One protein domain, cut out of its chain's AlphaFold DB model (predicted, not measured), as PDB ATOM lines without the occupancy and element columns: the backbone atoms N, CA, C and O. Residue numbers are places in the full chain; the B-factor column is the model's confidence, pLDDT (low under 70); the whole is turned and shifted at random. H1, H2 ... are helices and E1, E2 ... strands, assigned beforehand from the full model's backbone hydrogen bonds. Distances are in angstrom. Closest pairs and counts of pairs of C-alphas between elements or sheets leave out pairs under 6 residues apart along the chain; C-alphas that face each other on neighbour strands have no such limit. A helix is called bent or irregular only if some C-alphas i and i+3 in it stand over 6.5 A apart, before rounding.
ATOM      1  N   PHE A   2      29.350 -46.892 -38.394       96.75
ATOM      2  CA  PHE A   2      30.719 -46.421 -38.176       96.75
ATOM      3  C   PHE A   2      30.984 -45.132 -38.960       96.75
ATOM      4  O   PHE A   2      30.505 -44.988 -40.083       96.75
ATOM      5  N   ALA A   3      31.730 -44.205 -38.369       96.69
ATOM      6  CA  ALA A   3      32.244 -43.007 -39.020       96.69
ATOM      7  C   ALA A   3      33.663 -42.736 -38.521       96.69
ATOM      8  O   ALA A   3      33.925 -42.860 -37.328       96.69
ATOM      9  N   HIS A   4      34.554 -42.333 -39.420       95.88
ATOM     10  CA  HIS A   4      35.967 -42.097 -39.132       95.88
ATOM     11  C   HIS A   4      36.405 -40.745 -39.688       95.88
ATOM     12  O   HIS A   4      36.005 -40.351 -40.780       95.88
ATOM     13  N   ASN A   5      37.230 -40.034 -38.928       94.88
ATOM     14  CA  ASN A   5      37.879 -38.796 -39.324       94.88
ATOM     15  C   ASN A   5      39.373 -38.918 -39.020       94.88
ATOM     16  O   ASN A   5      39.817 -38.775 -37.877       94.88
ATOM     17  N   GLY A   6      40.143 -39.188 -40.066       93.75
ATOM     18  CA  GLY A   6      41.536 -39.561 -39.939       93.75
ATOM     19  C   GLY A   6      42.043 -40.288 -41.174       93.75
ATOM     20  O   GLY A   6      41.388 -40.277 -42.211       93.75
ATOM     21  N   CYS A   7      43.195 -40.931 -41.043       93.81
ATOM     22  CA  CYS A   7      43.772 -41.789 -42.078       93.81
ATOM     23  C   CYS A   7      44.503 -42.949 -41.401       93.81
ATOM     24  O   CYS A   7      45.177 -42.708 -40.400       93.81
ATOM     25  N   VAL A   8      44.376 -44.175 -41.895       94.25
ATOM     26  CA  VAL A   8      45.109 -45.346 -41.381       94.25
ATOM     27  C   VAL A   8      45.926 -46.012 -42.480       94.25
ATOM     28  O   VAL A   8      45.631 -45.875 -43.665       94.25
ATOM     29  N   ASP A   9      46.937 -46.783 -42.082       94.69
ATOM     30  CA  ASP A   9      47.643 -47.660 -43.012       94.69
ATOM     31  C   ASP A   9      46.747 -48.853 -43.378       94.69
ATOM     32  O   ASP A   9      46.640 -49.843 -42.648       94.69
ATOM     33  N   ARG A  10      46.052 -48.713 -44.508       93.62
ATOM     34  CA  ARG A  10      45.099 -49.697 -45.026       93.62
ATOM     35  C   ARG A  10      45.750 -51.059 -45.251       93.62
ATOM     36  O   ARG A  10      45.175 -52.072 -44.861       93.62
ATOM     37  N   ASP A  11      46.923 -51.087 -45.873       93.81
ATOM     38  CA  ASP A  11      47.576 -52.336 -46.265       93.81
ATOM     39  C   ASP A  11      48.109 -53.075 -45.034       93.81
ATOM     40  O   ASP A  11      47.949 -54.292 -44.923       93.81
ATOM     41  N   ALA A  12      48.646 -52.341 -44.053       93.75
ATOM     42  CA  ALA A  12      49.063 -52.923 -42.782       93.75
ATOM     43  C   ALA A  12      47.893 -53.562 -42.015       93.75
ATOM     44  O   ALA A  12      48.058 -54.642 -41.444       93.75
ATOM     45  N   LEU A  13      46.714 -52.928 -42.004       94.62
ATOM     46  CA  LEU A  13      45.527 -53.485 -41.345       94.62
ATOM     47  C   LEU A  13      44.914 -54.652 -42.131       94.62
ATOM     48  O   LEU A  13      44.518 -55.643 -41.520       94.62
ATOM     49  N   LEU A  14      44.891 -54.593 -43.464       95.00
ATOM     50  CA  LEU A  14      44.401 -55.691 -44.306       95.00
ATOM     51  C   LEU A  14      45.158 -56.996 -44.068       95.00
ATOM     52  O   LEU A  14      44.537 -58.051 -44.001       95.00
ATOM     53  N   LEU A  15      46.480 -56.930 -43.888       95.12
ATOM     54  CA  LEU A  15      47.312 -58.103 -43.596       95.12
ATOM     55  C   LEU A  15      46.984 -58.773 -42.252       95.12
ATOM     56  O   LEU A  15      47.420 -59.898 -42.009       95.12
ATOM     57  N   ARG A  16      46.255 -58.085 -41.368       95.12
ATOM     58  CA  ARG A  16      45.848 -58.582 -40.046       95.12
ATOM     59  C   ARG A  16      44.404 -59.068 -39.999       95.12
ATOM     60  O   ARG A  16      44.035 -59.741 -39.036       95.12
ATOM     61  N   LEU A  17      43.599 -58.719 -40.999       96.75
ATOM     62  CA  LEU A  17      42.209 -59.139 -41.066       96.75
ATOM     63  C   LEU A  17      42.100 -60.622 -41.413       96.75
ATOM     64  O   LEU A  17      42.806 -61.144 -42.276       96.75
ATOM     65  N   GLU A  18      41.168 -61.301 -40.758       97.25
ATOM     66  CA  GLU A  18      40.775 -62.647 -41.142       97.25
ATOM     67  C   GLU A  18      40.072 -62.636 -42.502       97.25
ATOM     68  O   GLU A  18      39.364 -61.693 -42.865       97.25
ATOM     69  N   GLU A  19      40.197 -63.738 -43.242       96.31
ATOM     70  CA  GLU A  19      39.672 -63.851 -44.605       96.31
ATOM     71  C   GLU A  19      38.168 -63.547 -44.701       96.31
ATOM     72  O   GLU A  19      37.718 -62.951 -45.680       96.31
ATOM     73  N   ARG A  20      37.386 -63.900 -43.672       96.56
ATOM     74  CA  ARG A  20      35.950 -63.586 -43.625       96.56
ATOM     75  C   ARG A  20      35.678 -62.084 -43.659       96.56
ATOM     76  O   ARG A  20      34.765 -61.679 -44.355       96.56
ATOM     77  N   TYR A  21      36.483 -61.270 -42.977       96.25
ATOM     78  CA  TYR A  21      36.331 -59.816 -42.974       96.25
ATOM     79  C   TYR A  21      36.799 -59.208 -44.291       96.25
ATOM     80  O   TYR A  21      36.147 -58.313 -44.817       96.25
ATOM     81  N   ILE A  22      37.877 -59.744 -44.871       94.88
ATOM     82  CA  ILE A  22      38.389 -59.293 -46.171       94.88
ATOM     83  C   ILE A  22      37.324 -59.434 -47.267       94.88
ATOM     84  O   ILE A  22      37.188 -58.551 -48.108       94.88
ATOM     85  N   ARG A  23      36.544 -60.522 -47.249       95.06
ATOM     86  CA  ARG A  23      35.480 -60.779 -48.236       95.06
ATOM     87  C   ARG A  23      34.280 -59.831 -48.123       95.06
ATOM     88  O   ARG A  23      33.561 -59.681 -49.104       95.06
ATOM     89  N   GLU A  24      34.074 -59.211 -46.963       95.25
ATOM     90  CA  GLU A  24      32.982 -58.256 -46.716       95.25
ATOM     91  C   GLU A  24      33.371 -56.809 -47.067       95.25
ATOM     92  O   GLU A  24      32.524 -55.913 -47.062       95.25
ATOM     93  N   ILE A  25      34.649 -56.554 -47.371       94.50
ATOM     94  CA  ILE A  25      35.114 -55.241 -47.824       94.50
ATOM     95  C   ILE A  25      34.634 -55.023 -49.253       94.50
ATOM     96  O   ILE A  25      34.981 -55.764 -50.173       94.50
ATOM     97  N   SER A  26      33.844 -53.974 -49.431       92.75
ATOM     98  CA  SER A  26      33.220 -53.632 -50.707       92.75
ATOM     99  C   SER A  26      33.815 -52.380 -51.351       92.75
ATOM    100  O   SER A  26      33.698 -52.198 -52.562       92.75
ATOM    101  N   GLY A  27      34.454 -51.522 -50.559       91.44
ATOM    102  CA  GLY A  27      35.062 -50.278 -50.995       91.44
ATOM    103  C   GLY A  27      36.586 -50.263 -50.899       91.44
ATOM    104  O   GLY A  27      37.271 -51.222 -50.538       91.44
ATOM    105  N   GLU A  28      37.132 -49.107 -51.261       90.94
ATOM    106  CA  GLU A  28      38.579 -48.878 -51.352       90.94
ATOM    107  C   GLU A  28      39.112 -48.038 -50.183       90.94
ATOM    108  O   GLU A  28      40.311 -47.783 -50.089       90.94
ATOM    109  N   THR A  29      38.232 -47.610 -49.271       93.12
ATOM    110  CA  THR A  29      38.603 -46.690 -48.190       93.12
ATOM    111  C   THR A  29      39.387 -47.397 -47.087       93.12
ATOM    112  O   THR A  29      39.122 -48.544 -46.730       93.12
ATOM    113  N   ASP A  30      40.338 -46.678 -46.504       93.56
ATOM    114  CA  ASP A  30      41.058 -47.084 -45.298       93.56
ATOM    115  C   ASP A  30      40.121 -47.190 -44.076       93.56
ATOM    116  O   ASP A  30      40.289 -48.054 -43.219       93.56
ATOM    117  N   SER A  31      39.079 -46.360 -44.048       95.56
ATOM    118  CA  SER A  31      38.053 -46.304 -43.007       95.56
ATOM    119  C   SER A  31      37.227 -47.589 -42.919       95.56
ATOM    120  O   SER A  31      36.898 -48.027 -41.820       95.56
ATOM    121  N   GLU A  32      36.908 -48.219 -44.053       96.56
ATOM    122  CA  GLU A  32      36.199 -49.507 -44.081       96.56
ATOM    123  C   GLU A  32      37.080 -50.644 -43.549       96.56
ATOM    124  O   GLU A  32      36.626 -51.451 -42.739       96.56
ATOM    125  N   VAL A  33      38.366 -50.664 -43.912       96.56
ATOM    126  CA  VAL A  33      39.330 -51.625 -43.348       96.56
ATOM    127  C   VAL A  33      39.482 -51.416 -41.843       96.56
ATOM    128  O   VAL A  33      39.477 -52.379 -41.076       96.56
ATOM    129  N   TYR A  34      39.560 -50.160 -41.399       97.00
ATOM    130  CA  TYR A  34      39.650 -49.834 -39.981       97.00
ATOM    131  C   TYR A  34      38.409 -50.272 -39.200       97.00
ATOM    132  O   TYR A  34      38.529 -50.801 -38.097       97.00
ATOM    133  N   PHE A  35      37.222 -50.105 -39.786       97.44
ATOM    134  CA  PHE A  35      35.975 -50.588 -39.207       97.44
ATOM    135  C   PHE A  35      36.008 -52.100 -38.974       97.44
ATOM    136  O   PHE A  35      35.754 -52.546 -37.854       97.44
ATOM    137  N   TYR A  36      36.362 -52.885 -39.995       97.62
ATOM    138  CA  TYR A  36      36.442 -54.337 -39.855       97.62
ATOM    139  C   TYR A  36      37.539 -54.776 -38.887       97.62
ATOM    140  O   TYR A  36      37.341 -55.738 -38.150       97.62
ATOM    141  N   TRP A  37      38.650 -54.043 -38.814       97.56
ATOM    142  CA  TRP A  37      39.700 -54.310 -37.831       97.56
ATOM    143  C   TRP A  37      39.191 -54.121 -36.399       97.56
ATOM    144  O   TRP A  37      39.356 -55.001 -35.557       97.56
ATOM    145  N   ILE A  38      38.488 -53.016 -36.138       97.69
ATOM    146  CA  ILE A  38      37.842 -52.767 -34.845       97.69
ATOM    147  C   ILE A  38      36.831 -53.876 -34.515       97.69
ATOM    148  O   ILE A  38      36.805 -54.353 -33.379       97.69
ATOM    149  N   LEU A  39      36.012 -54.301 -35.483       97.00
ATOM    150  CA  LEU A  39      35.040 -55.380 -35.281       97.00
ATOM    151  C   LEU A  39      35.707 -56.709 -34.936       97.00
ATOM    152  O   LEU A  39      35.285 -57.348 -33.974       97.00
ATOM    153  N   GLN A  40      36.749 -57.095 -35.672       97.81
ATOM    154  CA  GLN A  40      37.495 -58.319 -35.405       97.81
ATOM    155  C   GLN A  40      38.062 -58.313 -33.980       97.81
ATOM    156  O   GLN A  40      37.820 -59.247 -33.217       97.81
ATOM    157  N   CYS A  41      38.721 -57.227 -33.562       97.81
ATOM    158  CA  CYS A  41      39.232 -57.122 -32.194       97.81
ATOM    159  C   CYS A  41      38.111 -57.178 -31.142       97.81
ATOM    160  O   CYS A  41      38.297 -57.764 -30.071       97.81
ATOM    161  N   ILE A  42      36.947 -56.572 -31.417       96.69
ATOM    162  CA  ILE A  42      35.791 -56.643 -30.512       96.69
ATOM    163  C   ILE A  42      35.249 -58.068 -30.415       96.69
ATOM    164  O   ILE A  42      34.888 -58.506 -29.325       96.69
ATOM    165  N   GLU A  43      35.190 -58.806 -31.516       95.88
ATOM    166  CA  GLU A  43      34.740 -60.196 -31.499       95.88
ATOM    167  C   GLU A  43      35.690 -61.080 -30.677       95.88
ATOM    168  O   GLU A  43      35.241 -61.931 -29.912       95.88
ATOM    169  N   GLU A  44      36.997 -60.825 -30.764       95.88
ATOM    170  CA  GLU A  44      38.018 -61.574 -30.029       95.88
ATOM    171  C   GLU A  44      38.065 -61.236 -28.528       95.88
ATOM    172  O   GLU A  44      38.351 -62.111 -27.705       95.88
ATOM    173  N   ARG A  45      37.836 -59.970 -28.143       95.56
ATOM    174  CA  ARG A  45      38.126 -59.472 -26.776       95.56
ATOM    175  C   ARG A  45      37.026 -58.622 -26.139       95.56
ATOM    176  O   ARG A  45      37.235 -58.022 -25.080       95.56
ATOM    177  N   GLY A  46      35.852 -58.550 -26.752       93.12
ATOM    178  CA  GLY A  46      34.790 -57.631 -26.353       93.12
ATOM    179  C   GLY A  46      35.224 -56.168 -26.480       93.12
ATOM    180  O   GLY A  46      36.090 -55.818 -27.274       93.12
ATOM    181  N   VAL A  47      34.664 -55.284 -25.651       88.81
ATOM    182  CA  VAL A  47      34.938 -53.830 -25.710       88.81
ATOM    183  C   VAL A  47      36.430 -53.490 -25.543       88.81
ATOM    184  O   VAL A  47      36.900 -52.498 -26.099       88.81
ATOM    185  N   HIS A  48      37.207 -54.327 -24.845       92.06
ATOM    186  CA  HIS A  48      38.660 -54.161 -24.727       92.06
ATOM    187  C   HIS A  48      39.404 -54.316 -26.062       92.06
ATOM    188  O   HIS A  48      40.507 -53.796 -26.207       92.06
ATOM    189  N   GLY A  49      38.791 -54.960 -27.057       96.19
ATOM    190  CA  GLY A  49      39.310 -55.029 -28.420       96.19
ATOM    191  C   GLY A  49      39.474 -53.659 -29.078       96.19
ATOM    192  O   GLY A  49      40.381 -53.479 -29.884       96.19
ATOM    193  N   ILE A  50      38.678 -52.655 -28.684       96.75
ATOM    194  CA  ILE A  50      38.825 -51.284 -29.197       96.75
ATOM    195  C   ILE A  50      40.210 -50.723 -28.854       96.75
ATOM    196  O   ILE A  50      40.844 -50.098 -29.697       96.75
ATOM    197  N   GLU A  51      40.696 -50.960 -27.634       96.56
ATOM    198  CA  GLU A  51      42.010 -50.489 -27.182       96.56
ATOM    199  C   GLU A  51      43.151 -51.087 -28.014       96.56
ATOM    200  O   GLU A  51      44.095 -50.392 -28.393       96.56
ATOM    201  N   GLU A  52      43.063 -52.376 -28.327       95.06
ATOM    202  CA  GLU A  52      44.026 -53.041 -29.202       95.06
ATOM    203  C   GLU A  52      43.953 -52.501 -30.630       95.06
ATOM    204  O   GLU A  52      44.992 -52.179 -31.216       95.06
ATOM    205  N   ALA A  53      42.739 -52.318 -31.148       96.56
ATOM    206  CA  ALA A  53      42.529 -51.840 -32.501       96.56
ATOM    207  C   ALA A  53      43.134 -50.445 -32.718       96.56
ATOM    208  O   ALA A  53      43.889 -50.244 -33.676       96.56
ATOM    209  N   VAL A  54      42.867 -49.498 -31.805       96.50
ATOM    210  CA  VAL A  54      43.398 -48.125 -31.900       96.50
ATOM    211  C   VAL A  54      44.912 -48.084 -31.708       96.50
ATOM    212  O   VAL A  54      45.589 -47.302 -32.373       96.50
ATOM    213  N   ARG A  55      45.467 -48.934 -30.834       94.50
ATOM    214  CA  ARG A  55      46.913 -48.998 -30.588       94.50
ATOM    215  C   ARG A  55      47.673 -49.487 -31.814       94.50
ATOM    216  O   ARG A  55      48.752 -48.972 -32.098       94.50
ATOM    217  N   GLU A  56      47.126 -50.464 -32.532       93.50
ATOM    218  CA  GLU A  56      47.722 -50.932 -33.782       93.50
ATOM    219  C   GLU A  56      47.615 -49.861 -34.874       93.50
ATOM    220  O   GLU A  56      48.624 -49.507 -35.483       93.50
ATOM    221  N   ALA A  57      46.429 -49.270 -35.058       93.94
ATOM    222  CA  ALA A  57      46.195 -48.248 -36.079       93.94
ATOM    223  C   ALA A  57      47.026 -46.967 -35.857       93.94
ATOM    224  O   ALA A  57      47.428 -46.308 -36.819       93.94
ATOM    225  N   ALA A  58      47.352 -46.628 -34.604       92.12
ATOM    226  CA  ALA A  58      48.144 -45.444 -34.262       92.12
ATOM    227  C   ALA A  58      49.582 -45.482 -34.799       92.12
ATOM    228  O   ALA A  58      50.207 -44.432 -34.934       92.12
ATOM    229  N   ARG A  59      50.114 -46.662 -35.147       85.62
ATOM    230  CA  ARG A  59      51.489 -46.815 -35.656       85.62
ATOM    231  C   ARG A  59      51.712 -46.213 -37.044       85.62
ATOM    232  O   ARG A  59      52.857 -45.952 -37.394       85.62
ATOM    233  N   GLY A  60      50.644 -45.989 -37.810       73.81
ATOM    234  CA  GLY A  60      50.702 -45.439 -39.169       73.81
ATOM    235  C   GLY A  60      49.828 -44.201 -39.380       73.81
ATOM    236  O   GLY A  60      49.629 -43.792 -40.518       73.81
ATOM    237  N   SER A  61      49.276 -43.615 -38.312       77.94
ATOM    238  CA  SER A  61      48.206 -42.619 -38.411       77.94
ATOM    239  C   SER A  61      48.494 -41.322 -37.654       77.94
ATOM    240  O   SER A  61      48.930 -41.336 -36.505       77.94
ATOM    241  N   GLY A  62      48.160 -40.189 -38.283       79.12
ATOM    242  CA  GLY A  62      48.102 -38.870 -37.641       79.12
ATOM    243  C   GLY A  62      46.726 -38.506 -37.063       79.12
ATOM    244  O   GLY A  62      46.563 -37.405 -36.544       79.12
ATOM    245  N   GLY A  63      45.721 -39.382 -37.173       93.75
ATOM    246  CA  GLY A  63      44.383 -39.140 -36.639       93.75
ATOM    247  C   GLY A  63      43.464 -40.354 -36.760       93.75
ATOM    248  O   GLY A  63      43.372 -40.947 -37.832       93.75
ATOM    249  N   LEU A  64      42.773 -40.700 -35.673       96.69
ATOM    250  CA  LEU A  64      41.944 -41.913 -35.566       96.69
ATOM    251  C   LEU A  64      40.561 -41.640 -34.971       96.69
ATOM    252  O   LEU A  64      39.980 -42.521 -34.334       96.69
ATOM    253  N   ASN A  65      40.039 -40.421 -35.107       97.62
ATOM    254  CA  ASN A  65      38.745 -40.110 -34.513       97.62
ATOM    255  C   ASN A  65      37.680 -41.006 -35.138       97.62
ATOM    256  O   ASN A  65      37.530 -41.009 -36.355       97.62
ATOM    257  N   PHE A  66      36.912 -41.718 -34.320       98.00
ATOM    258  CA  PHE A  66      35.805 -42.517 -34.830       98.00
ATOM    259  C   PHE A  66      34.570 -42.415 -33.948       98.00
ATOM    260  O   PHE A  66      34.657 -42.149 -32.748       98.00
ATOM    261  N   LEU A  67      33.423 -42.676 -34.569       98.31
ATOM    262  CA  LEU A  67      32.147 -42.960 -33.932       98.31
ATOM    263  C   LEU A  67      31.710 -44.365 -34.352       98.31
ATOM    264  O   LEU A  67      31.630 -44.659 -35.542       98.31
ATOM    265  N   LEU A  68      31.406 -45.224 -33.387       97.94
ATOM    266  CA  LEU A  68      30.923 -46.588 -33.593       97.94
ATOM    267  C   LEU A  68      29.656 -46.785 -32.764       97.94
ATOM    268  O   LEU A  68      29.609 -46.397 -31.601       97.94
ATOM    269  N   SER A  69      28.626 -47.398 -33.339       96.50
ATOM    270  CA  SER A  69      27.420 -47.752 -32.586       96.50
ATOM    271  C   SER A  69      26.862 -49.104 -33.000       96.50
ATOM    272  O   SER A  69      26.763 -49.405 -34.196       96.50
ATOM    273  N   ASP A  70      26.449 -49.872 -31.994       93.75
ATOM    274  CA  ASP A  70      25.718 -51.138 -32.091       93.75
ATOM    275  C   ASP A  70      24.186 -50.948 -31.999       93.75
ATOM    276  O   ASP A  70      23.429 -51.916 -31.960       93.75
ATOM    277  N   GLY A  71      23.717 -49.695 -31.955       94.38
ATOM    278  CA  GLY A  71      22.308 -49.336 -31.776       94.38
ATOM    279  C   GLY A  71      21.842 -49.253 -30.318       94.38
ATOM    280  O   GLY A  71      20.702 -48.859 -30.082       94.38
ATOM    281  N   ARG A  72      22.694 -49.587 -29.342       94.12
ATOM    282  CA  ARG A  72      22.424 -49.441 -27.899       94.12
ATOM    283  C   ARG A  72      23.363 -48.441 -27.247       94.12
ATOM    284  O   ARG A  72      22.927 -47.636 -26.426       94.12
ATOM    285  N   GLU A  73      24.631 -48.495 -27.622       96.25
ATOM    286  CA  GLU A  73      25.685 -47.624 -27.132       96.25
ATOM    287  C   GLU A  73      26.369 -46.904 -28.302       96.25
ATOM    288  O   GLU A  73      26.395 -47.371 -29.448       96.25
ATOM    289  N   LEU A  74      26.910 -45.724 -28.009       97.75
ATOM    290  CA  LEU A  74      27.769 -44.966 -28.910       97.75
ATOM    291  C   LEU A  74      29.173 -44.899 -28.312       97.75
ATOM    292  O   LEU A  74      29.379 -44.349 -27.231       97.75
ATOM    293  N   TYR A  75      30.134 -45.414 -29.059       98.19
ATOM    294  CA  TYR A  75      31.554 -45.374 -28.767       98.19
ATOM    295  C   TYR A  75      32.176 -44.247 -29.588       98.19
ATOM    296  O   TYR A  75      32.016 -44.215 -30.807       98.19
ATOM    297  N   ALA A  76      32.874 -43.321 -28.938       98.25
ATOM    298  CA  ALA A  76      33.541 -42.215 -29.615       98.25
ATOM    299  C   ALA A  76      34.981 -42.080 -29.136       98.25
ATOM    300  O   ALA A  76      35.223 -41.830 -27.956       98.25
ATOM    301  N   PHE A  77      35.935 -42.235 -30.041       98.25
ATOM    302  CA  PHE A  77      37.357 -42.159 -29.724       98.25
ATOM    303  C   PHE A  77      37.977 -40.916 -30.344       98.25
ATOM    304  O   PHE A  77      37.634 -40.544 -31.468       98.25
ATOM    305  N   ARG A  78      38.903 -40.289 -29.615       97.88
ATOM    306  CA  ARG A  78      39.708 -39.175 -30.116       97.88
ATOM    307  C   ARG A  78      41.186 -39.545 -30.142       97.88
ATOM    308  O   ARG A  78      41.736 -39.912 -29.107       97.88
ATOM    309  N   TYR A  79      41.836 -39.316 -31.278       97.38
ATOM    310  CA  TYR A  79      43.289 -39.253 -31.394       97.38
ATOM    311  C   TYR A  79      43.705 -38.377 -32.581       97.38
ATOM    312  O   TYR A  79      43.209 -38.570 -33.693       97.38
ATOM    313  N   GLY A  80      44.612 -37.424 -32.365       95.06
ATOM    314  CA  GLY A  80      45.277 -36.632 -33.410       95.06
ATOM    315  C   GLY A  80      44.416 -35.566 -34.107       95.06
ATOM    316  O   GLY A  80      44.947 -34.688 -34.785       95.06
ATOM    317  N   ASP A 135      42.718 -36.229 -25.860       97.31
ATOM    318  CA  ASP A 135      43.400 -37.062 -26.850       97.31
ATOM    319  C   ASP A 135      43.765 -38.432 -26.245       97.31
ATOM    320  O   ASP A 135      44.189 -38.505 -25.088       97.31
ATOM    321  N   GLY A 136      43.525 -39.510 -26.994       97.25
ATOM    322  CA  GLY A 136      43.672 -40.896 -26.536       97.25
ATOM    323  C   GLY A 136      42.512 -41.423 -25.678       97.25
ATOM    324  O   GLY A 136      42.577 -42.552 -25.180       97.25
ATOM    325  N   ASN A 137      41.434 -40.648 -25.491       98.19
ATOM    326  CA  ASN A 137      40.264 -41.105 -24.741       98.19
ATOM    327  C   ASN A 137      39.182 -41.729 -25.625       98.19
ATOM    328  O   ASN A 137      38.831 -41.216 -26.688       98.19
ATOM    329  N   LEU A 138      38.561 -42.774 -25.076       98.19
ATOM    330  CA  LEU A 138      37.296 -43.345 -25.510       98.19
ATOM    331  C   LEU A 138      36.155 -42.826 -24.628       98.19
ATOM    332  O   LEU A 138      36.237 -42.831 -23.394       98.19
ATOM    333  N   LEU A 139      35.077 -42.397 -25.272       98.12
ATOM    334  CA  LEU A 139      33.781 -42.133 -24.671       98.12
ATOM    335  C   LEU A 139      32.838 -43.295 -24.968       98.12
ATOM    336  O   LEU A 139      32.809 -43.789 -26.092       98.12
ATOM    337  N   VAL A 140      32.025 -43.667 -23.985       97.81
ATOM    338  CA  VAL A 140      30.903 -44.595 -24.163       97.81
ATOM    339  C   VAL A 140      29.640 -43.904 -23.674       97.81
ATOM    340  O   VAL A 140      29.568 -43.528 -22.501       97.81
ATOM    341  N   VAL A 141      28.681 -43.705 -24.576       97.94
ATOM    342  CA  VAL A 141      27.357 -43.145 -24.288       97.94
ATOM    343  C   VAL A 141      26.340 -44.278 -24.290       97.94
ATOM    344  O   VAL A 141      26.191 -44.953 -25.306       97.94
ATOM    345  N   ASP A 142      25.650 -44.484 -23.171       96.56
ATOM    346  CA  ASP A 142      24.610 -45.512 -23.061       96.56
ATOM    347  C   ASP A 142      23.225 -44.999 -23.500       96.56
ATOM    348  O   ASP A 142      23.020 -43.803 -23.731       96.56
ATOM    349  N   GLY A 143      22.241 -45.900 -23.569       94.00
ATOM    350  CA  GLY A 143      20.857 -45.561 -23.928       94.00
ATOM    351  C   GLY A 143      20.146 -44.603 -22.958       94.00
ATOM    352  O   GLY A 143      19.093 -44.073 -23.295       94.00
ATOM    353  N   ASN A 144      20.721 -44.338 -21.779       94.69
ATOM    354  CA  ASN A 144      20.229 -43.354 -20.810       94.69
ATOM    355  C   ASN A 144      20.994 -42.018 -20.890       94.69
ATOM    356  O   ASN A 144      20.799 -41.133 -20.048       94.69
ATOM    357  N   LEU A 145      21.862 -41.856 -21.896       94.81
ATOM    358  CA  LEU A 145      22.718 -40.689 -22.113       94.81
ATOM    359  C   LEU A 145      23.747 -40.461 -20.991       94.81
ATOM    360  O   LEU A 145      24.254 -39.345 -20.797       94.81
ATOM    361  N   ASN A 146      24.099 -41.510 -20.243       96.44
ATOM    362  CA  ASN A 146      25.267 -41.473 -19.371       96.44
ATOM    363  C   ASN A 146      26.519 -41.580 -20.232       96.44
ATOM    364  O   ASN A 146      26.546 -42.329 -21.200       96.44
ATOM    365  N   VAL A 147      27.572 -40.850 -19.858       97.19
ATOM    366  CA  VAL A 147      28.850 -40.897 -20.584       97.19
ATOM    367  C   VAL A 147      29.931 -41.365 -19.635       97.19
ATOM    368  O   VAL A 147      30.166 -40.727 -18.605       97.19
ATOM    369  N   LYS A 148      30.602 -42.450 -20.008       97.25
ATOM    370  CA  LYS A 148      31.848 -42.906 -19.393       97.25
ATOM    371  C   LYS A 148      33.012 -42.460 -20.268       97.25
ATOM    372  O   LYS A 148      32.892 -42.452 -21.489       97.25
ATOM    373  N   LYS A 149      34.122 -42.071 -19.644       96.38
ATOM    374  CA  LYS A 149      35.339 -41.631 -20.337       96.38
ATOM    375  C   LYS A 149      36.528 -42.400 -19.786       96.38
ATOM    376  O   LYS A 149      36.679 -42.465 -18.567       96.38
ATOM    377  N   GLY A 150      37.376 -42.927 -20.656       96.94
ATOM    378  CA  GLY A 150      38.594 -43.635 -20.266       96.94
ATOM    379  C   GLY A 150      39.714 -43.385 -21.261       96.94
ATOM    380  O   GLY A 150      39.456 -43.296 -22.457       96.94
ATOM    381  N   LYS A 151      40.946 -43.245 -20.767       97.00
ATOM    382  CA  LYS A 151      42.133 -43.188 -21.623       97.00
ATOM    383  C   LYS A 151      42.486 -44.607 -22.062       97.00
ATOM    384  O   LYS A 151      42.600 -45.473 -21.199       97.00
ATOM    385  N   ILE A 152      42.647 -44.818 -23.364       96.06
ATOM    386  CA  ILE A 152      42.987 -46.126 -23.949       96.06
ATOM    387  C   ILE A 152      44.232 -46.075 -24.850       96.06
ATOM    388  O   ILE A 152      44.786 -47.119 -25.190       96.06
ATOM    389  N   LEU A 153      44.711 -44.872 -25.191       92.75
ATOM    390  CA  LEU A 153      45.962 -44.639 -25.915       92.75
ATOM    391  C   LEU A 153      46.793 -43.559 -25.219       92.75
ATOM    392  O   LEU A 153      46.198 -42.535 -24.814       92.75
TER     393      LEU A 153
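What this domain is: This is residues 2 to 80 and 135 to 153 of the 153 residues of a protein of Hadesarchaea archaeon (UniProt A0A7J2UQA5). A single five-stranded sheet has one face covered by the long bent helix H3, which folds back on itself as two arms, while its other face is bare. The short helices H1 and H2 sit beside arm H3a, off the sheet. The 98 printed residues include three named helices and five named strands, along the chain E1 H1 H2 H3 E2 E3 E4 E5; the sheet, E1 E2 E3 E4 E5, is antiparallel. The class is mixed, compact with a radius of gyration of the C-alphas of 12.9 A, spanning 36 by 26 by 22 A.

Where its parts are: E1, residues 2 to 7, begins with C-alpha 2 at (30.719, -46.421, -38.176). H1 is residues 10 to 14 and H2 residues 19 to 24. H3, residues 30 to 60, was assigned as one helix by its hydrogen bonds but is bent: C-alphas 44 and 47 are 9.4 A apart. Its arms are H3a, 30 to 44, 21.3 A, and H3b, 47 to 60, 22.4 A. E2, 63 to 69, measures 19.5 A; E3 is 74 to 77, E4 137 to 141, and E5 147 to 151, ending at C-alpha 151 (42.133, -43.188, -21.623).

How they stand to each other: E1 pairs with E2 (N 5 to O 65, 2.8 A), E2 with E3 as a hairpin (N 68 to O 75, 2.8 A), E3 with E4 (N 139 to O 76, 2.7 A), and E4 with E5 as a hairpin (N 138 to O 150, 2.8 A). H3a and H3b are on the same face, at heights over the sheet of 10.3 A and 9.1 A. They touch, closest at the C-alphas of Cys 41 and Gly 49, 4.3 A, and run opposite ways at 37 degrees, only just a steep tilt. H1 touches H3a, the C-alphas of Arg 10 and Asp 30 being 4.8 A apart; H2 is close but not clearly touching it, Tyr 21 to Tyr 36 at 6.3 A. H1 and H3a have each O i to N i+4 pair within hydrogen-bond range, H2 1 of 2, H3b 6 of 10.

The domain as a whole: Residues 81 to 134 are not printed, and C-alphas 80 and 135 are 6.8 A apart across the cut. Of the links printed whole, each is tight. No printed residue is under pLDDT 70.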